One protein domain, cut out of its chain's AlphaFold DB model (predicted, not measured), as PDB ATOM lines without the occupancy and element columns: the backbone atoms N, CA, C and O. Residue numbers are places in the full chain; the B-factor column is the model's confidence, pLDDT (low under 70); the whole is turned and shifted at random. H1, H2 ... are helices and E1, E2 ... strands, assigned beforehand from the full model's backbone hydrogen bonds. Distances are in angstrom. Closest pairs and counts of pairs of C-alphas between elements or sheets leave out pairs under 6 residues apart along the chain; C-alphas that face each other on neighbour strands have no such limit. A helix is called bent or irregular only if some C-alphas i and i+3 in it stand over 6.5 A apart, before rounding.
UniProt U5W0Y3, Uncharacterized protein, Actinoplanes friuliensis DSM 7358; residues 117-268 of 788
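AT A GLANCE: This is residues 117 to 268 of the 788 residues of an uncharacterized protein of Actinoplanes friuliensis DSM 7358 (UniProt U5W0Y3). Helices H1 and H2 cross each other on one face of a small parallel three-stranded sheet, and the long helix H7 packs on H1 and H2 away from that sheet. Beyond one end of this core lie H4 and H5; towards the opposite end lie H8 and H9, H9 crossing H7. The printed part has 152 residues, mostly helix, in the order H1 E1 H2 H3 E2 E3 H4 H5 H6 H7 H8 H9; the sheet runs E1 E3 E2. The whole is compact, with a radius of gyration of the C-alphas of 15.5 A, yet elongated, spanning 50 by 32 by 28 A.

IN THESE COORDINATES: H1, residues 122 to 133, is 16.2 A long and begins at C-alpha 122, (151.610, 145.928, 149.172). E1 is residues 138 to 140, H2 residues 145 to 155, 14.9 A, and H3 residues 161 to 164. E2 is residues 168 to 170 and E3 residues 184 to 186. H4 is residues 191 to 196, H5 residues 198 to 207, 14.2 A, and H6 residues 215 to 218. H7, residues 224 to 240, 24.3 A, is irregular, with C-alphas 229 and 232 7.2 A apart and a kink of 35 degrees near residue 231. H8 is residues 246 to 251; H9, residues 256 to 265, 14.3 A, ends at C-alpha 265, (141.673, 152.093, 165.639).

HOW THE PARTS SIT: H7 is the hub, touching H1, H2, H6 and H9. Its closest C-alphas to H1 are Ala 235 and Glu 126, 5.4 A, at a steep tilt of 50 degrees, opposite ways. H9 touches H7 about perpendicular, at 76 degrees, with C-alphas 259 and 230 closest at 6.0 A. H1 and H2 are on the sheet, in two layers, helices on one face. E1, H2 H3, E2 form a split strand-helix-strand unit, two parallel strands with E3 between them, its crossover right-handed. N 139 and O 184 are 3.0 A apart between E1 and E3; N 185 and O 168 are 2.8 A apart between E3 and E2. H3 touches H8, C-alphas 161 and 250 closest at 5.4 A. H4 and H5 only just touch, only at the corner, with 3 pairs of C-alphas within 8 A. Every O i to N i+4 pair is within hydrogen-bond range in H1, H2, H4, H5, H8 and H9, and 11 of 13 in H7; H3 and H6 are too short for such a pair.

THE WHOLE: The C-alphas farthest apart, Ser 196 and Pro 268, are 50.8 A apart. The printed part has no cut; E2 to E3 is a long link. Confidence is under 70 at residues 117 to 118, 180 to 181 and 210 to 223.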
ATOM      1  N   ALA A 117     164.598 149.536 145.229       63.44
ATOM      2  CA  ALA A 117     163.334 149.663 144.510       63.44
ATOM      3  C   ALA A 117     162.532 150.878 145.033       63.44
ATOM      4  O   ALA A 117     162.439 151.058 146.249       63.44
ATOM      5  N   PRO A 118     161.932 151.709 144.156       64.56
ATOM      6  CA  PRO A 118     161.367 153.000 144.555       64.56
ATOM      7  C   PRO A 118     160.092 152.917 145.412       64.56
ATOM      8  O   PRO A 118     159.711 153.921 146.009       64.56
ATOM      9  N   GLN A 119     159.434 151.755 145.504       80.25
ATOM     10  CA  GLN A 119     158.361 151.501 146.469       80.25
ATOM     11  C   GLN A 119     158.194 149.992 146.704       80.25
ATOM     12  O   GLN A 119     158.333 149.197 145.776       80.25
ATOM     13  N   ALA A 120     157.873 149.590 147.934       84.56
ATOM     14  CA  ALA A 120     157.547 148.205 148.267       84.56
ATOM     15  C   ALA A 120     156.115 147.846 147.802       84.56
ATOM     16  O   ALA A 120     155.184 148.577 148.153       84.56
ATOM     17  N   PRO A 121     155.890 146.754 147.045       89.38
ATOM     18  CA  PRO A 121     154.541 146.312 146.675       89.38
ATOM     19  C   PRO A 121     153.730 145.819 147.887       89.38
ATOM     20  O   PRO A 121     154.248 145.063 148.710       89.38
ATOM     21  N   SER A 122     152.464 146.245 148.007       88.62
ATOM     22  CA  SER A 122     151.610 145.928 149.172       88.62
ATOM     23  C   SER A 122     151.323 144.433 149.295       88.62
ATOM     24  O   SER A 122     151.404 143.882 150.384       88.62
ATOM     25  N   ASP A 123     151.079 143.755 148.175       89.62
ATOM     26  CA  ASP A 123     150.832 142.312 148.092       89.62
ATOM     27  C   ASP A 123     152.020 141.478 148.602       89.62
ATOM     28  O   ASP A 123     151.839 140.473 149.294       89.62
ATOM     29  N   LEU A 124     153.251 141.922 148.329       90.56
ATOM     30  CA  LEU A 124     154.457 141.287 148.864       90.56
ATOM     31  C   LEU A 124     154.638 141.556 150.363       90.56
ATOM     32  O   LEU A 124     155.085 140.664 151.085       90.56
ATOM     33  N   ILE A 125     154.271 142.749 150.849       93.12
ATOM     34  CA  ILE A 125     154.264 143.051 152.288       93.12
ATOM     35  C   ILE A 125     153.221 142.180 153.006       93.12
ATOM     36  O   ILE A 125     153.554 141.554 154.011       93.12
ATOM     37  N   GLU A 126     151.995 142.076 152.482       91.94
ATOM     38  CA  GLU A 126     150.939 141.200 153.011       91.94
ATOM     39  C   GLU A 126     151.407 139.743 153.085       91.94
ATOM     40  O   GLU A 126     151.266 139.109 154.130       91.94
ATOM     41  N   GLY A 127     152.033 139.220 152.024       89.44
ATOM     42  CA  GLY A 127     152.575 137.859 152.006       89.44
ATOM     43  C   GLY A 127     153.648 137.615 153.078       89.44
ATOM     44  O   GLY A 127     153.635 136.575 153.742       89.44
ATOM     45  N   VAL A 128     154.549 138.581 153.303       92.25
ATOM     46  CA  VAL A 128     155.567 138.503 154.367       92.25
ATOM     47  C   VAL A 128     154.927 138.557 155.753       92.25
ATOM     48  O   VAL A 128     155.212 137.697 156.587       92.25
ATOM     49  N   LEU A 129     154.045 139.526 156.005       93.06
ATOM     50  CA  LEU A 129     153.390 139.705 157.302       93.06
ATOM     51  C   LEU A 129     152.471 138.520 157.644       93.06
ATOM     52  O   LEU A 129     152.533 138.000 158.757       93.06
ATOM     53  N   GLY A 130     151.697 138.016 156.679       89.88
ATOM     54  CA  GLY A 130     150.890 136.803 156.829       89.88
ATOM     55  C   GLY A 130     151.755 135.568 157.100       89.88
ATOM     56  O   GLY A 130     151.433 134.760 157.970       89.88
ATOM     57  N   GLY A 131     152.902 135.455 156.427       89.38
ATOM     58  CA  GLY A 131     153.908 134.428 156.690       89.38
ATOM     59  C   GLY A 131     154.478 134.462 158.113       89.38
ATOM     60  O   GLY A 131     154.609 133.414 158.751       89.38
ATOM     61  N   VAL A 132     154.779 135.662 158.621       91.31
ATOM     62  CA  VAL A 132     155.260 135.898 159.993       91.31
ATOM     63  C   VAL A 132     154.185 135.540 161.022       91.31
ATOM     64  O   VAL A 132     154.478 134.803 161.964       91.31
ATOM     65  N   CYS A 133     152.934 135.967 160.815       89.31
ATOM     66  CA  CYS A 133     151.801 135.599 161.671       89.31
ATOM     67  C   CYS A 133     151.613 134.075 161.752       89.31
ATOM     68  O   CYS A 133     151.461 133.533 162.845       89.31
ATOM     69  N   ARG A 134     151.730 133.366 160.620       85.50
ATOM     70  CA  ARG A 134     151.673 131.891 160.546       85.50
ATOM     71  C   ARG A 134     152.944 131.175 161.017       85.50
ATOM     72  O   ARG A 134     153.025 129.953 160.912       85.50
ATOM     73  N   ARG A 135     153.959 131.906 161.501       86.88
ATOM     74  CA  ARG A 135     155.259 131.362 161.943       86.88
ATOM     75  C   ARG A 135     155.933 130.468 160.892       86.88
ATOM     76  O   ARG A 135     156.557 129.456 161.216       86.88
ATOM     77  N   GLN A 136     155.818 130.836 159.615       87.44
ATOM     78  CA  GLN A 136     156.494 130.107 158.546       87.44
ATOM     79  C   GLN A 136     158.009 130.317 158.643       87.44
ATOM     80  O   GLN A 136     158.518 131.440 158.598       87.44
ATOM     81  N   SER A 137     158.746 129.210 158.752       86.19
ATOM     82  CA  SER A 137     160.202 129.227 158.914       86.19
ATOM     83  C   SER A 137     160.956 129.634 157.647       86.19
ATOM     84  O   SER A 137     162.140 129.951 157.723       86.19
ATOM     85  N   ARG A 138     160.320 129.631 156.471       89.12
ATOM     86  CA  ARG A 138     160.952 130.021 155.204       89.12
ATOM     87  C   ARG A 138     159.966 130.795 154.351       89.12
ATOM     88  O   ARG A 138     158.923 130.254 154.003       89.12
ATOM     89  N   LEU A 139     160.314 132.034 154.023       90.06
ATOM     90  CA  LEU A 139     159.433 132.976 153.339       90.06
ATOM     91  C   LEU A 139     160.165 133.651 152.168       90.06
ATOM     92  O   LEU A 139     161.096 134.421 152.418       90.06
ATOM     93  N   PRO A 140     159.783 133.368 150.907       90.75
ATOM     94  CA  PRO A 140     160.312 134.074 149.744       90.75
ATOM     95  C   PRO A 140     159.706 135.485 149.622       90.75
ATOM     96  O   PRO A 140     158.517 135.670 149.882       90.75
ATOM     97  N   VAL A 141     160.502 136.471 149.192       89.44
ATOM     98  CA  VAL A 141     160.093 137.885 149.067       89.44
ATOM     99  C   VAL A 141     160.376 138.437 147.671       89.44
ATOM    100  O   VAL A 141     161.502 138.815 147.359       89.44
ATOM    101  N   GLY A 142     159.340 138.540 146.839       85.00
ATOM    102  CA  GLY A 142     159.476 139.052 145.472       85.00
ATOM    103  C   GLY A 142     160.417 138.214 144.594       85.00
ATOM    104  O   GLY A 142     160.762 137.081 144.926       85.00
ATOM    105  N   ASN A 143     160.823 138.788 143.459       82.75
ATOM    106  CA  ASN A 143     161.632 138.103 142.441       82.75
ATOM    107  C   ASN A 143     163.057 138.663 142.303       82.75
ATOM    108  O   ASN A 143     163.840 138.134 141.519       82.75
ATOM    109  N   ASP A 144     163.396 139.727 143.032       85.69
ATOM    110  CA  ASP A 144     164.705 140.371 142.965       85.69
ATOM    111  C   ASP A 144     165.118 140.978 144.325       85.69
ATOM    112  O   ASP A 144     164.253 141.295 145.155       85.69
ATOM    113  N   PRO A 145     166.427 141.191 144.563       89.19
ATOM    114  CA  PRO A 145     166.903 141.647 145.867       89.19
ATOM    115  C   PRO A 145     166.548 143.104 146.206       89.19
ATOM    116  O   PRO A 145     166.462 143.441 147.386       89.19
ATOM    117  N   ALA A 146     166.332 143.978 145.216       88.69
ATOM    118  CA  ALA A 146     166.005 145.387 145.451       88.69
ATOM    119  C   ALA A 146     164.540 145.559 145.883       88.69
ATOM    120  O   ALA A 146     164.259 146.323 146.809       88.69
ATOM    121  N   THR A 147     163.622 144.791 145.289       89.81
ATOM    122  CA  THR A 147     162.237 144.664 145.765       89.81
ATOM    123  C   THR A 147     162.201 144.050 147.163       89.81
ATOM    124  O   THR A 147     161.533 144.586 148.050       89.81
ATOM    125  N   ALA A 148     162.969 142.980 147.408       92.12
ATOM    126  CA  ALA A 148     163.066 142.375 148.736       92.12
ATOM    127  C   ALA A 148     163.579 143.368 149.794       92.12
ATOM    128  O   ALA A 148     163.057 143.397 150.907       92.12
ATOM    129  N   ALA A 149     164.539 144.233 149.446       92.06
ATOM    130  CA  ALA A 149     165.053 145.271 150.341       92.06
ATOM    131  C   ALA A 149     163.986 146.289 150.767       92.06
ATOM    132  O   ALA A 149     163.914 146.645 151.946       92.06
ATOM    133  N   ALA A 150     163.147 146.728 149.824       91.38
ATOM    134  CA  ALA A 150     162.044 147.640 150.102       91.38
ATOM    135  C   ALA A 150     160.948 146.961 150.945       91.38
ATOM    136  O   ALA A 150     160.500 147.526 151.942       91.38
ATOM    137  N   VAL A 151     160.548 145.734 150.590       93.62
ATOM    138  CA  VAL A 151     159.494 144.981 151.298       93.62
ATOM    139  C   VAL A 151     159.911 144.621 152.727       93.62
ATOM    140  O   VAL A 151     159.111 144.785 153.644       93.62
ATOM    141  N   ILE A 152     161.159 144.196 152.946       94.81
ATOM    142  CA  ILE A 152     161.687 143.921 154.293       94.81
ATOM    143  C   ILE A 152     161.736 145.204 155.127       94.81
ATOM    144  O   ILE A 152     161.235 145.213 156.251       94.81
ATOM    145  N   GLY A 153     162.268 146.301 154.573       92.62
ATOM    146  CA  GLY A 153     162.315 147.594 155.263       92.62
ATOM    147  C   GLY A 153     160.929 148.133 155.637       92.62
ATOM    148  O   GLY A 153     160.774 148.728 156.701       92.62
ATOM    149  N   ALA A 154     159.910 147.879 154.810       93.50
ATOM    150  CA  ALA A 154     158.516 148.193 155.118       93.50
ATOM    151  C   ALA A 154     157.944 147.269 156.209       93.50
ATOM    152  O   ALA A 154     157.455 147.753 157.229       93.50
ATOM    153  N   ALA A 155     158.040 145.945 156.044       94.75
ATOM    154  CA  ALA A 155     157.473 144.968 156.978       94.75
ATOM    155  C   ALA A 155     158.050 145.101 158.401       94.75
ATOM    156  O   ALA A 155     157.314 145.019 159.384       94.75
ATOM    157  N   LEU A 156     159.348 145.392 158.533       94.88
ATOM    158  CA  LEU A 156     159.996 145.601 159.831       94.88
ATOM    159  C   LEU A 156     159.448 146.806 160.621       94.88
ATOM    160  O   LEU A 156     159.666 146.867 161.829       94.88
ATOM    161  N   ARG A 157     158.727 147.745 159.985       93.00
ATOM    162  CA  ARG A 157     158.103 148.906 160.661       93.00
ATOM    163  C   ARG A 157     156.860 148.539 161.467       93.00
ATOM    164  O   ARG A 157     156.415 149.344 162.277       93.00
ATOM    165  N   VAL A 158     156.293 147.354 161.234       94.25
ATOM    166  CA  VAL A 158     155.037 146.908 161.859       94.25
ATOM    167  C   VAL A 158     155.142 145.553 162.568       94.25
ATOM    168  O   VAL A 158     154.198 145.131 163.231       94.25
ATOM    169  N   VAL A 159     156.284 144.870 162.465       94.44
ATOM    170  CA  VAL A 159     156.555 143.610 163.173       94.44
ATOM    171  C   VAL A 159     157.174 143.901 164.549       94.44
ATOM    172  O   VAL A 159     158.193 144.591 164.613       94.44
ATOM    173  N   PRO A 160     156.636 143.348 165.655       95.25
ATOM    174  CA  PRO A 160     157.224 143.481 166.981       95.25
ATOM    175  C   PRO A 160     158.668 143.001 167.046       95.25
ATOM    176  O   PRO A 160     159.036 141.965 166.492       95.25
ATOM    177  N   THR A 161     159.473 143.708 167.827       95.00
ATOM    178  CA  THR A 161     160.907 143.472 168.017       95.00
ATOM    179  C   THR A 161     161.181 142.023 168.437       95.00
ATOM    180  O   THR A 161     162.034 141.361 167.849       95.00
ATOM    181  N   ARG A 162     160.407 141.471 169.386       94.06
ATOM    182  CA  ARG A 162     160.548 140.077 169.854       94.06
ATOM    183  C   ARG A 162     160.275 139.033 168.763       94.06
ATOM    184  O   ARG A 162     160.896 137.968 168.768       94.06
ATOM    185  N   ILE A 163     159.368 139.338 167.838       94.69
ATOM    186  CA  ILE A 163     159.074 138.503 166.669       94.69
ATOM    187  C   ILE A 163     160.204 138.662 165.655       94.69
ATOM    188  O   ILE A 163     160.837 137.669 165.313       94.69
ATOM    189  N   ALA A 164     160.573 139.891 165.283       95.00
ATOM    190  CA  ALA A 164     161.638 140.159 164.319       95.00
ATOM    191  C   ALA A 164     162.973 139.466 164.660       95.00
ATOM    192  O   ALA A 164     163.662 138.998 163.754       95.00
ATOM    193  N   ARG A 165     163.314 139.336 165.952       94.56
ATOM    194  CA  ARG A 165     164.537 138.660 166.436       94.56
ATOM    195  C   ARG A 165     164.624 137.171 166.074       94.56
ATOM    196  O   ARG A 165     165.725 136.627 166.066       94.56
ATOM    197  N   GLN A 166     163.498 136.509 165.798       92.69
ATOM    198  CA  GLN A 166     163.448 135.070 165.499       92.69
ATOM    199  C   GLN A 166     163.831 134.762 164.040       92.69
ATOM    200  O   GLN A 166     164.329 133.673 163.760       92.69
ATOM    201  N   TRP A 167     163.655 135.718 163.117       93.44
ATOM    202  CA  TRP A 167     163.960 135.541 161.695       93.44
ATOM    203  C   TRP A 167     165.314 136.138 161.299       93.44
ATOM    204  O   TRP A 167     165.803 137.128 161.839       93.44
ATOM    205  N   THR A 168     165.903 135.537 160.270       93.88
ATOM    206  CA  THR A 168     166.868 136.206 159.394       93.88
ATOM    207  C   THR A 168     166.113 137.002 158.343       93.88
ATOM    208  O   THR A 168     165.287 136.419 157.647       93.88
ATOM    209  N   TRP A 169     166.446 138.277 158.168       95.19
ATOM    210  CA  TRP A 169     165.849 139.142 157.152       95.19
ATOM    211  C   TRP A 169     166.896 139.423 156.083       95.19
ATOM    212  O   TRP A 169     167.842 140.159 156.345       95.19
ATOM    213  N   SER A 170     166.790 138.795 154.913       93.88
ATOM    214  CA  SER A 170     167.804 138.877 153.857       93.88
ATOM    215  C   SER A 170     167.206 139.366 152.542       93.88
ATOM    216  O   SER A 170     166.118 138.959 152.159       93.88
ATOM    217  N   THR A 171     167.907 140.210 151.797       92.62
ATOM    218  CA  THR A 171     167.462 140.575 150.441       92.62
ATOM    219  C   THR A 171     167.714 139.448 149.443       92.62
ATOM    220  O   THR A 171     166.962 139.296 148.490       92.62
ATOM    221  N   CYS A 172     168.762 138.648 149.664       89.44
ATOM    222  CA  CYS A 172     169.159 137.527 148.822       89.44
ATOM    223  C   CYS A 172     170.138 136.627 149.589       89.44
ATOM    224  O   CYS A 172     171.235 137.056 149.949       89.44
ATOM    225  N   LEU A 173     169.769 135.365 149.823       88.56
ATOM    226  CA  LEU A 173     170.677 134.386 150.424       88.56
ATOM    227  C   LEU A 173     171.606 133.791 149.363       88.56
ATOM    228  O   LEU A 173     171.165 132.990 148.542       88.56
ATOM    229  N   LEU A 174     172.904 134.094 149.421       87.00
ATOM    230  CA  LEU A 174     173.888 133.477 148.516       87.00
ATOM    231  C   LEU A 174     174.169 132.003 148.845       87.00
ATOM    232  O   LEU A 174     174.665 131.257 148.003       87.00
ATOM    233  N   PHE A 175     173.858 131.580 150.072       84.00
ATOM    234  CA  PHE A 175     174.062 130.218 150.548       84.00
ATOM    235  C   PHE A 175     172.852 129.714 151.323       84.00
ATOM    236  O   PHE A 175     172.129 130.477 151.966       84.00
ATOM    237  N   ARG A 176     172.640 128.397 151.280       81.88
ATOM    238  CA  ARG A 176     171.641 127.744 152.124       81.88
ATOM    239  C   ARG A 176     172.116 127.829 153.585       81.88
ATOM    240  O   ARG A 176     173.255 127.440 153.832       81.88
ATOM    241  N   PRO A 177     171.265 128.237 154.546       76.19
ATOM    242  CA  PRO A 177     171.609 128.196 155.964       76.19
ATOM    243  C   PRO A 177     171.988 126.771 156.393       76.19
ATOM    244  O   PRO A 177     171.278 125.819 156.050       76.19
ATOM    245  N   GLU A 178     173.080 126.624 157.150       71.38
ATOM    246  CA  GLU A 178     173.545 125.317 157.644       71.38
ATOM    247  C   GLU A 178     172.490 124.653 158.546       71.38
ATOM    248  O   GLU A 178     172.159 123.477 158.386       71.38
ATOM    249  N   ALA A 179     171.900 125.445 159.446       74.31
ATOM    250  CA  ALA A 179     170.794 125.051 160.311       74.31
ATOM    251  C   ALA A 179     169.475 124.972 159.516       74.31
ATOM    252  O   ALA A 179     168.925 125.984 159.074       74.31
ATOM    253  N   ALA A 180     168.963 123.754 159.308       63.66
ATOM    254  CA  ALA A 180     167.777 123.497 158.480       63.66
ATOM    255  C   ALA A 180     166.452 123.985 159.101       63.66
ATOM    256  O   ALA A 180     165.459 124.144 158.383       63.66
ATOM    257  N   ASP A 181     166.457 124.199 160.413       66.88
ATOM    258  CA  ASP A 181     165.393 124.695 161.284       66.88
ATOM    259  C   ASP A 181     165.391 126.224 161.439       66.88
ATOM    260  O   ASP A 181     164.442 126.772 161.996       66.88
ATOM    261  N   ARG A 182     166.413 126.929 160.930       79.62
ATOM    262  CA  ARG A 182     166.528 128.389 161.047       79.62
ATOM    263  C   ARG A 182     165.411 129.113 160.300       79.62
ATOM    264  O   ARG A 182     165.130 128.798 159.144       79.62
ATOM    265  N   TRP A 183     164.827 130.126 160.939       90.50
ATOM    266  CA  TRP A 183     163.760 130.927 160.341       90.50
ATOM    267  C   TRP A 183     164.345 132.041 159.468       90.50
ATOM    268  O   TRP A 183     165.216 132.800 159.910       90.50
ATOM    269  N   VAL A 184     163.913 132.120 158.206       91.62
ATOM    270  CA  VAL A 184     164.472 133.040 157.209       91.62
ATOM    271  C   VAL A 184     163.410 133.600 156.263       91.62
ATOM    272  O   VAL A 184     162.656 132.861 155.633       91.62
ATOM    273  N   ILE A 185     163.423 134.920 156.126       93.50
ATOM    274  CA  ILE A 185     162.735 135.702 155.102       93.50
ATOM    275  C   ILE A 185     163.808 136.134 154.098       93.50
ATOM    276  O   ILE A 185     164.801 136.746 154.501       93.50
ATOM    277  N   ALA A 186     163.658 135.771 152.821       92.38
ATOM    278  CA  ALA A 186     164.641 136.104 151.791       92.38
ATOM    279  C   ALA A 186     164.040 136.395 150.417       92.38
ATOM    280  O   ALA A 186     163.116 135.712 149.986       92.38
ATOM    281  N   GLY A 187     164.620 137.350 149.690       90.00
ATOM    282  CA  GLY A 187     164.362 137.489 148.256       90.00
ATOM    283  C   GLY A 187     164.976 136.364 147.421       90.00
ATOM    284  O   GLY A 187     165.884 135.648 147.863       90.00
ATOM    285  N   LEU A 188     164.451 136.201 146.205       86.62
ATOM    286  CA  LEU A 188     164.962 135.248 145.221       86.62
ATOM    287  C   LEU A 188     166.254 135.751 144.556       86.62
ATOM    288  O   LEU A 188     166.621 136.926 144.645       86.62
ATOM    289  N   TRP A 189     166.970 134.835 143.901       88.94
ATOM    290  CA  TRP A 189     168.148 135.193 143.118       88.94
ATOM    291  C   TRP A 189     167.738 135.970 141.862       88.94
ATOM    292  O   TRP A 189     166.793 135.565 141.187       88.94
ATOM    293  N   PRO A 190     168.459 137.047 141.507       87.31
ATOM    294  CA  PRO A 190     168.255 137.709 140.230       87.31
ATOM    295  C   PRO A 190     168.683 136.767 139.081       87.31
ATOM    296  O   PRO A 190     169.595 135.947 139.277       87.31
ATOM    297  N   PRO A 191     168.076 136.868 137.882       87.81
ATOM    298  CA  PRO A 191     168.331 135.948 136.770       87.81
ATOM    299  C   PRO A 191     169.812 135.799 136.399       87.81
ATOM    300  O   PRO A 191     170.242 134.726 135.977       87.81
ATOM    301  N   GLU A 192     170.609 136.851 136.572       87.25
ATOM    302  CA  GLU A 192     172.052 136.884 136.343       87.25
ATOM    303  C   GLU A 192     172.797 135.875 137.232       87.25
ATOM    304  O   GLU A 192     173.670 135.144 136.754       87.25
ATOM    305  N   PHE A 193     172.426 135.788 138.514       88.19
ATOM    306  CA  PHE A 193     173.024 134.837 139.451       88.19
ATOM    307  C   PHE A 193     172.595 133.410 139.100       88.19
ATOM    308  O   PHE A 193     173.448 132.521 139.027       88.19
ATOM    309  N   GLU A 194     171.315 133.197 138.776       87.19
ATOM    310  CA  GLU A 194     170.801 131.886 138.354       87.19
ATOM    311  C   GLU A 194     171.465 131.357 137.077       87.19
ATOM    312  O   GLU A 194     171.737 130.160 136.961       87.19
ATOM    313  N   HIS A 195     171.769 132.238 136.119       87.25
ATOM    314  CA  HIS A 195     172.495 131.869 134.904       87.25
ATOM    315  C   HIS A 195     173.954 131.501 135.185       87.25
ATOM    316  O   HIS A 195     174.477 130.595 134.534       87.25
ATOM    317  N   SER A 196     174.598 132.175 136.143       86.62
ATOM    318  CA  SER A 196     176.003 131.939 136.493       86.62
ATOM    319  C   SER A 196     176.236 130.674 137.336       86.62
ATOM    320  O   SER A 196     177.240 129.995 137.124       86.62
ATOM    321  N   ASP A 197     175.307 130.302 138.227       87.38
ATOM    322  CA  ASP A 197     175.347 129.043 138.986       87.38
ATOM    323  C   ASP A 197     173.950 128.413 139.123       87.38
ATOM    324  O   ASP A 197     173.253 128.530 140.137       87.38
ATOM    325  N   ARG A 198     173.557 127.670 138.083       86.19
ATOM    326  CA  ARG A 198     172.286 126.929 138.033       86.19
ATOM    327  C   ARG A 198     172.159 125.853 139.116       86.19
ATOM    328  O   ARG A 198     171.042 125.524 139.516       86.19
ATOM    329  N   VAL A 199     173.271 125.270 139.570       86.31
ATOM    330  CA  VAL A 199     173.248 124.188 140.569       86.31
ATOM    331  C   VAL A 199     172.904 124.765 141.934       86.31
ATOM    332  O   VAL A 199     172.065 124.206 142.647       86.31
ATOM    333  N   MET A 200     173.511 125.895 142.291       84.75
ATOM    334  CA  MET A 200     173.216 126.573 143.542       84.75
ATOM    335  C   MET A 200     171.848 127.263 143.514       84.75
ATOM    336  O   MET A 200     171.089 127.107 144.471       84.75
ATOM    337  N   ALA A 201     171.460 127.886 142.396       85.06
ATOM    338  CA  ALA A 201     170.113 128.431 142.212       85.06
ATOM    339  C   ALA A 201     169.022 127.368 142.435       85.06
ATOM    340  O   ALA A 201     168.106 127.569 143.231       85.06
ATOM    341  N   GLY A 202     169.171 126.171 141.848       83.94
ATOM    342  CA  GLY A 202     168.246 125.054 142.072       83.94
ATOM    343  C   GLY A 202     168.170 124.590 143.537       83.94
ATOM    344  O   GLY A 202     167.091 124.233 144.020       83.94
ATOM    345  N   ARG A 203     169.287 124.641 144.279       84.75
ATOM    346  CA  ARG A 203     169.322 124.348 145.727       84.75
ATOM    347  C   ARG A 203     168.624 125.431 146.554       84.75
ATOM    348  O   ARG A 203     167.941 125.091 147.521       84.75
ATOM    349  N   MET A 204     168.766 126.702 146.175       85.38
ATOM    350  CA  MET A 204     168.096 127.829 146.831       85.38
ATOM    351  C   MET A 204     166.590 127.830 146.556       85.38
ATOM    352  O   MET A 204     165.803 127.887 147.500       85.38
ATOM    353  N   ALA A 205     166.169 127.615 145.308       83.56
ATOM    354  CA  ALA A 205     164.763 127.417 144.956       83.56
ATOM    355  C   ALA A 205     164.148 126.207 145.690       83.56
ATOM    356  O   ALA A 205     163.008 126.258 146.147       83.56
ATOM    357  N   GLN A 206     164.912 125.122 145.891       83.06
ATOM    358  CA  GLN A 206     164.471 123.991 146.716       83.06
ATOM    359  C   GLN A 206     164.275 124.358 148.201       83.06
ATOM    360  O   GLN A 206     163.446 123.738 148.871       83.06
ATOM    361  N   HIS A 207     165.012 125.340 148.724       81.81
ATOM    362  CA  HIS A 207     164.894 125.776 150.116       81.81
ATOM    363  C   HIS A 207     163.563 126.502 150.383       81.81
ATOM    364  O   HIS A 207     162.935 126.229 151.409       81.81
ATOM    365  N   PHE A 208     163.113 127.331 149.432       81.62
ATOM    366  CA  PHE A 208     161.902 128.168 149.493       81.62
ATOM    367  C   PHE A 208     160.695 127.596 148.718       81.62
ATOM    368  O   PHE A 208     159.868 128.342 148.203       81.62
ATOM    369  N   ARG A 209     160.563 126.262 148.622       71.31
ATOM    370  CA  ARG A 209     159.460 125.611 147.874       71.31
ATOM    371  C   ARG A 209     158.050 125.906 148.389       71.31
ATOM    372  O   ARG A 209     157.102 125.729 147.630       71.31
ATOM    373  N   THR A 210     157.903 126.290 149.653       68.19
ATOM    374  CA  THR A 210     156.616 126.735 150.193       68.19
ATOM    375  C   THR A 210     156.433 128.208 149.821       68.19
ATOM    376  O   THR A 210     157.239 129.024 150.271       68.19
ATOM    377  N   PRO A 211     155.431 128.571 148.999       66.75
ATOM    378  CA  PRO A 211     155.150 129.972 148.711       66.75
ATOM    379  C   PRO A 211     154.647 130.684 149.973       66.75
ATOM    380  O   PRO A 211     154.074 130.050 150.861       66.75
ATOM    381  N   ALA A 212     154.818 132.007 150.021       65.25
ATOM    382  CA  ALA A 212     154.174 132.833 151.038       65.25
ATOM    383  C   ALA A 212     152.643 132.605 151.022       65.25
ATOM    384  O   ALA A 212     152.070 132.400 149.942       65.25
ATOM    385  N   PRO A 213     151.973 132.605 152.190       66.62
ATOM    386  CA  PRO A 213     150.548 132.316 152.271       66.62
ATOM    387  C   PRO A 213     149.748 133.438 151.610       66.62
ATOM    388  O   PRO A 213     150.071 134.615 151.777       66.62
ATOM    389  N   ARG A 214     148.679 133.093 150.889       66.94
ATOM    390  CA  ARG A 214     147.758 134.102 150.354       66.94
ATOM    391  C   ARG A 214     146.768 134.528 151.443       66.94
ATOM    392  O   ARG A 214     146.449 133.702 152.299       66.94
ATOM    393  N   PRO A 215     146.210 135.753 151.390       60.16
ATOM    394  CA  PRO A 215     145.177 136.191 152.335       60.16
ATOM    395  C   PRO A 215     143.972 135.236 152.425       60.16
ATOM    396  O   PRO A 215     143.455 134.994 153.512       60.16
ATOM    397  N   SER A 216     143.595 134.604 151.305       62.75
ATOM    398  CA  SER A 216     142.556 133.561 151.236       62.75
ATOM    399  C   SER A 216     142.812 132.359 152.145       62.75
ATOM    400  O   SER A 216     141.873 131.724 152.616       62.75
ATOM    401  N   ASP A 217     144.079 132.039 152.396       65.88
ATOM    402  CA  ASP A 217     144.496 130.802 153.055       65.88
ATOM    403  C   ASP A 217     144.480 130.940 154.589       65.88
ATOM    404  O   ASP A 217     144.878 130.008 155.294       65.88
ATOM    405  N   LEU A 218     144.089 132.119 155.094       63.62
ATOM    406  CA  LEU A 218     144.143 132.518 156.504       63.62
ATOM    407  C   LEU A 218     142.821 132.260 157.242       63.62
ATOM    408  O   LEU A 218     142.843 131.996 158.438       63.62
ATOM    409  N   HIS A 219     141.680 132.248 156.543       59.44
ATOM    410  CA  HIS A 219     140.334 132.148 157.138       59.44
ATOM    411  C   HIS A 219     140.046 130.869 157.954       59.44
ATOM    412  O   HIS A 219     139.019 130.796 158.623       59.44
ATOM    413  N   HIS A 220     140.911 129.853 157.896       53.81
ATOM    414  CA  HIS A 220     140.703 128.550 158.543       53.81
ATOM    415  C   HIS A 220     141.520 128.334 159.830       53.81
ATOM    416  O   HIS A 220     141.466 127.249 160.408       53.81
ATOM    417  N   GLU A 221     142.283 129.330 160.282       60.78
ATOM    418  CA  GLU A 221     143.107 129.240 161.496       60.78
ATOM    419  C   GLU A 221     142.444 129.921 162.705       60.78
ATOM    420  O   GLU A 221     141.536 130.743 162.563       60.78
ATOM    421  N   GLN A 222     142.913 129.600 163.918       58.19
ATOM    422  CA  GLN A 222     142.613 130.429 165.089       58.19
ATOM    423  C   GLN A 222     143.125 131.851 164.817       58.19
ATOM    424  O   GLN A 222     144.234 132.020 164.319       58.19
ATOM    425  N   ASP A 223     142.287 132.853 165.088       67.44
ATOM    426  CA  ASP A 223     142.476 134.265 164.714       67.44
ATOM    427  C   ASP A 223     142.524 134.563 163.201       67.44
ATOM    428  O   ASP A 223     142.767 135.703 162.799       67.44
ATOM    429  N   GLY A 224     142.214 133.580 162.349       74.94
ATOM    430  CA  GLY A 224     142.271 133.691 160.891       74.94
ATOM    431  C   GLY A 224     141.412 134.811 160.297       74.94
ATOM    432  O   GLY A 224     141.837 135.489 159.363       74.94
ATOM    433  N   GLU A 225     140.230 135.057 160.866       75.81
ATOM    434  CA  GLU A 225     139.350 136.160 160.458       75.81
ATOM    435  C   GLU A 225     139.928 137.533 160.828       75.81
ATOM    436  O   GLU A 225     139.963 138.432 159.989       75.81
ATOM    437  N   LEU A 226     140.440 137.694 162.056       80.56
ATOM    438  CA  LEU A 226     141.083 138.935 162.490       80.56
ATOM    439  C   LEU A 226     142.315 139.231 161.632       80.56
ATOM    440  O   LEU A 226     142.511 140.367 161.205       80.56
ATOM    441  N   LEU A 227     143.127 138.207 161.361       83.06
ATOM    442  CA  LEU A 227     144.298 138.329 160.509       83.06
ATOM    443  C   LEU A 227     143.898 138.738 159.084       83.06
ATOM    444  O   LEU A 227     144.444 139.709 158.574       83.06
ATOM    445  N   ALA A 228     142.916 138.070 158.470       82.12
ATOM    446  CA  ALA A 228     142.424 138.426 157.138       82.12
ATOM    447  C   ALA A 228     141.837 139.852 157.076       82.12
ATOM    448  O   ALA A 228     142.050 140.551 156.088       82.12
ATOM    449  N   ARG A 229     141.153 140.307 158.140       82.50
ATOM    450  CA  ARG A 229     140.648 141.686 158.276       82.50
ATOM    451  C   ARG A 229     141.778 142.719 158.409       82.50
ATOM    452  O   ARG A 229     141.704 143.768 157.783       82.50
ATOM    453  N   CYS A 230     142.804 142.455 159.224       88.62
ATOM    454  CA  CYS A 230     143.830 143.451 159.584       88.62
ATOM    455  C   CYS A 230     145.047 143.487 158.654       88.62
ATOM    456  O   CYS A 230     145.733 144.506 158.597       88.62
ATOM    457  N   LEU A 231     145.359 142.384 157.967       89.44
ATOM    458  CA  LEU A 231     146.583 142.245 157.176       89.44
ATOM    459  C   LEU A 231     146.726 143.298 156.054       89.44
ATOM    460  O   LEU A 231     147.825 143.849 155.945       89.44
ATOM    461  N   PRO A 232     145.673 143.656 155.283       89.75
ATOM    462  CA  PRO A 232     145.779 144.690 154.247       89.75
ATOM    463  C   PRO A 232     146.089 146.078 154.821       89.75
ATOM    464  O   PRO A 232     146.938 146.795 154.295       89.75
ATOM    465  N   ASP A 233     145.465 146.457 155.941       89.06
ATOM    466  CA  ASP A 233     145.735 147.741 156.600       89.06
ATOM    467  C   ASP A 233     147.113 147.784 157.268       89.06
ATOM    468  O   ASP A 233     147.805 148.800 157.195       89.06
ATOM    469  N   LEU A 234     147.565 146.667 157.844       91.44
ATOM    470  CA  LEU A 234     148.913 146.537 158.395       91.44
ATOM    471  C   LEU A 234     149.989 146.653 157.296       91.44
ATOM    472  O   LEU A 234     151.023 147.293 157.499       91.44
ATOM    473  N   ALA A 235     149.730 146.096 156.109       91.88
ATOM    474  CA  ALA A 235     150.595 146.247 154.942       91.88
ATOM    475  C   ALA A 235     150.549 147.665 154.353       91.88
ATOM    476  O   ALA A 235     151.603 148.228 154.052       91.88
ATOM    477  N   ARG A 236     149.366 148.293 154.278       90.25
ATOM    478  CA  ARG A 236     149.193 149.712 153.918       90.25
ATOM    479  C   ARG A 236     149.994 150.625 154.848       90.25
ATOM    480  O   ARG A 236     150.650 151.549 154.375       90.25
ATOM    481  N   TYR A 237     149.974 150.361 156.153       88.94
ATOM    482  CA  TYR A 237     150.749 151.087 157.162       88.94
ATOM    483  C   TYR A 237     152.256 150.962 156.923       88.94
ATOM    484  O   TYR A 237     152.952 151.975 156.816       88.94
ATOM    485  N   ALA A 238     152.740 149.727 156.769       91.44
ATOM    486  CA  ALA A 238     154.129 149.427 156.441       91.44
ATOM    487  C   ALA A 238     154.585 150.115 155.141       91.44
ATOM    488  O   ALA A 238     155.646 150.740 155.114       91.44
ATOM    489  N   GLN A 239     153.768 150.053 154.083       91.12
ATOM    490  CA  GLN A 239     154.047 150.654 152.775       91.12
ATOM    491  C   GLN A 239     154.072 152.189 152.824       91.12
ATOM    492  O   GLN A 239     154.951 152.811 152.230       91.12
ATOM    493  N   ALA A 240     153.116 152.804 153.525       87.19
ATOM    494  CA  ALA A 240     153.027 154.254 153.688       87.19
ATOM    495  C   ALA A 240     154.046 154.813 154.699       87.19
ATOM    496  O   ALA A 240     154.164 156.029 154.843       87.19
ATOM    497  N   GLY A 241     154.774 153.947 155.412       82.38
ATOM    498  CA  GLY A 241     155.711 154.343 156.459       82.38
ATOM    499  C   GLY A 241     155.035 154.941 157.696       82.38
ATOM    500  O   GLY A 241     155.680 155.693 158.424       82.38
ATOM    501  N   ILE A 242     153.759 154.619 157.933       82.50
ATOM    502  CA  ILE A 242     153.016 155.053 159.120       82.50
ATOM    503  C   ILE A 242     153.599 154.314 160.328       82.50
ATOM    504  O   ILE A 242     153.530 153.088 160.412       82.50
ATOM    505  N   ALA A 243     154.197 155.063 161.253       70.69
ATOM    506  CA  ALA A 243     154.767 154.498 162.466       70.69
ATOM    507  C   ALA A 243     153.651 154.026 163.412       70.69
ATOM    508  O   ALA A 243     152.840 154.830 163.877       70.69
ATOM    509  N   LEU A 244     153.643 152.729 163.721       85.00
ATOM    510  CA  LEU A 244     152.956 152.217 164.906       85.00
ATOM    511  C   LEU A 244     153.690 152.680 166.171       85.00
ATOM    512  O   LEU A 244     154.866 153.038 166.121       85.00
ATOM    513  N   ASP A 245     152.996 152.650 167.311       86.75
ATOM    514  CA  ASP A 245     153.569 153.008 168.612       86.75
ATOM    515  C   ASP A 245     154.859 152.197 168.894       86.75
ATOM    516  O   ASP A 245     154.794 150.966 169.010       86.75
ATOM    517  N   PRO A 246     156.032 152.849 169.043       88.50
ATOM    518  CA  PRO A 246     157.280 152.171 169.382       88.50
ATOM    519  C   PRO A 246     157.182 151.329 170.657       88.50
ATOM    520  O   PRO A 246     157.781 150.256 170.727       88.50
ATOM    521  N   ALA A 247     156.397 151.758 171.652       90.06
ATOM    522  CA  ALA A 247     156.210 151.001 172.886       90.06
ATOM    523  C   ALA A 247     155.469 149.679 172.628       90.06
ATOM    524  O   ALA A 247     155.858 148.644 173.174       90.06
ATOM    525  N   LEU A 248     154.465 149.677 171.744       91.31
ATOM    526  CA  LEU A 248     153.775 148.463 171.300       91.31
ATOM    527  C   LEU A 248     154.747 147.513 170.583       91.31
ATOM    528  O   LEU A 248     154.798 146.330 170.912       91.31
ATOM    529  N   LEU A 249     155.560 148.026 169.655       92.25
ATOM    530  CA  LEU A 249     156.524 147.213 168.900       92.25
ATOM    531  C   LEU A 249     157.679 146.674 169.759       92.25
ATOM    532  O   LEU A 249     158.252 145.635 169.426       92.25
ATOM    533  N   LEU A 250     158.044 147.347 170.851       89.62
ATOM    534  CA  LEU A 250     159.062 146.867 171.793       89.62
ATOM    535  C   LEU A 250     158.506 145.837 172.790       89.62
ATOM    536  O   LEU A 250     159.220 144.900 173.146       89.62
ATOM    537  N   THR A 251     157.255 145.995 173.238       90.19
ATOM    538  CA  THR A 251     156.675 145.191 174.335       90.19
ATOM    539  C   THR A 251     155.805 144.018 173.885       90.19
ATOM    540  O   THR A 251     155.657 143.065 174.651       90.19
ATOM    541  N   ALA A 252     155.241 144.036 172.672       91.75
ATOM    542  CA  ALA A 252     154.385 142.954 172.187       91.75
ATOM    543  C   ALA A 252     155.158 141.630 172.038       91.75
ATOM    544  O   ALA A 252     156.195 141.555 171.371       91.75
ATOM    545  N   GLU A 253     154.637 140.564 172.655       89.31
ATOM    546  CA  GLU A 253     155.277 139.245 172.611       89.31
ATOM    547  C   GLU A 253     155.071 138.522 171.271       89.31
ATOM    548  O   GLU A 253     155.930 137.744 170.849       89.31
ATOM    549  N   ASP A 254     153.959 138.809 170.592       90.38
ATOM    550  CA  ASP A 254     153.616 138.302 169.268       90.38
ATOM    551  C   ASP A 254     152.856 139.342 168.421       90.38
ATOM    552  O   ASP A 254     152.766 140.514 168.782       90.38
ATOM    553  N   MET A 255     152.343 138.929 167.258       89.75
ATOM    554  CA  MET A 255     151.603 139.807 166.345       89.75
ATOM    555  C   MET A 255     150.210 140.203 166.863       89.75
ATOM    556  O   MET A 255     149.636 141.164 166.352       89.75
ATOM    557  N   ARG A 256     149.636 139.506 167.854       88.75
ATOM    558  CA  ARG A 256     148.234 139.694 168.250       88.75
ATOM    559  C   ARG A 256     147.952 141.093 168.819       88.75
ATOM    560  O   ARG A 256     146.992 141.696 168.347       88.75
ATOM    561  N   PRO A 257     148.774 141.680 169.717       89.69
ATOM    562  CA  PRO A 257     148.614 143.072 170.147       89.69
ATOM    563  C   PRO A 257     148.663 144.099 169.007       89.69
ATOM    564  O   PRO A 257     147.997 145.128 169.089       89.69
ATOM    565  N   VAL A 258     149.422 143.826 167.938       90.75
ATOM    566  CA  VAL A 258     149.507 144.702 166.756       90.75
ATOM    567  C   VAL A 258     148.249 144.592 165.893       90.75
ATOM    568  O   VAL A 258     147.682 145.616 165.514       90.75
ATOM    569  N   LEU A 259     147.768 143.373 165.634       89.31
ATOM    570  CA  LEU A 259     146.509 143.145 164.911       89.31
ATOM    571  C   LEU A 259     145.322 143.756 165.674       89.31
ATOM    572  O   LEU A 259     144.525 144.488 165.093       89.31
ATOM    573  N   ASP A 260     145.262 143.554 166.993       85.50
ATOM    574  CA  ASP A 260     144.278 144.190 167.872       85.50
ATOM    575  C   ASP A 260     144.367 145.727 167.826       85.50
ATOM    576  O   ASP A 260     143.336 146.396 167.830       85.50
ATOM    577  N   HIS A 261     145.569 146.313 167.772       86.44
ATOM    578  CA  HIS A 261     145.734 147.765 167.651       86.44
ATOM    579  C   HIS A 261     145.154 148.300 166.331       86.44
ATOM    580  O   HIS A 261     144.426 149.295 166.348       86.44
ATOM    581  N   VAL A 262     145.424 147.632 165.201       86.38
ATOM    582  CA  VAL A 262     144.862 147.999 163.888       86.38
ATOM    583  C   VAL A 262     143.337 147.852 163.886       86.38
ATOM    584  O   VAL A 262     142.634 148.791 163.507       86.38
ATOM    585  N   ALA A 263     142.806 146.733 164.388       82.94
ATOM    586  CA  ALA A 263     141.364 146.492 164.455       82.94
ATOM    587  C   ALA A 263     140.613 147.554 165.274       82.94
ATOM    588  O   ALA A 263     139.578 148.069 164.852       82.94
ATOM    589  N   ARG A 264     141.154 147.922 166.442       80.25
ATOM    590  CA  ARG A 264     140.506 148.870 167.362       80.25
ATOM    591  C   ARG A 264     140.463 150.297 166.813       80.25
ATOM    592  O   ARG A 264     139.485 151.012 167.061       80.25
ATOM    593  N   ASN A 265     141.501 150.709 166.084       75.88
ATOM    594  CA  ASN A 265     141.673 152.093 165.639       75.88
ATOM    595  C   ASN A 265     141.147 152.353 164.218       75.88
ATOM    596  O   ASN A 265     140.467 153.358 164.022       75.88
ATOM    597  N   GLU A 266     141.386 151.444 163.267       72.31
ATOM    598  CA  GLU A 266     141.169 151.700 161.831       72.31
ATOM    599  C   GLU A 266     139.962 150.949 161.254       72.31
ATOM    600  O   GLU A 266     139.126 151.538 160.568       72.31
ATOM    601  N   LEU A 267     139.847 149.646 161.535       75.25
ATOM    602  CA  LEU A 267     138.843 148.791 160.897       75.25
ATOM    603  C   LEU A 267     137.439 149.042 161.445       75.25
ATOM    604  O   LEU A 267     137.299 149.090 162.671       75.25
ATOM    605  N   PRO A 268     136.388 149.153 160.602       81.81
ATOM    606  CA  PRO A 268     134.992 149.203 161.040       81.81
ATOM    607  C   PRO A 268     134.677 148.148 162.105       81.81
ATOM    608  O   PRO A 268     135.125 147.002 162.003       81.81
TER     609      PRO A 268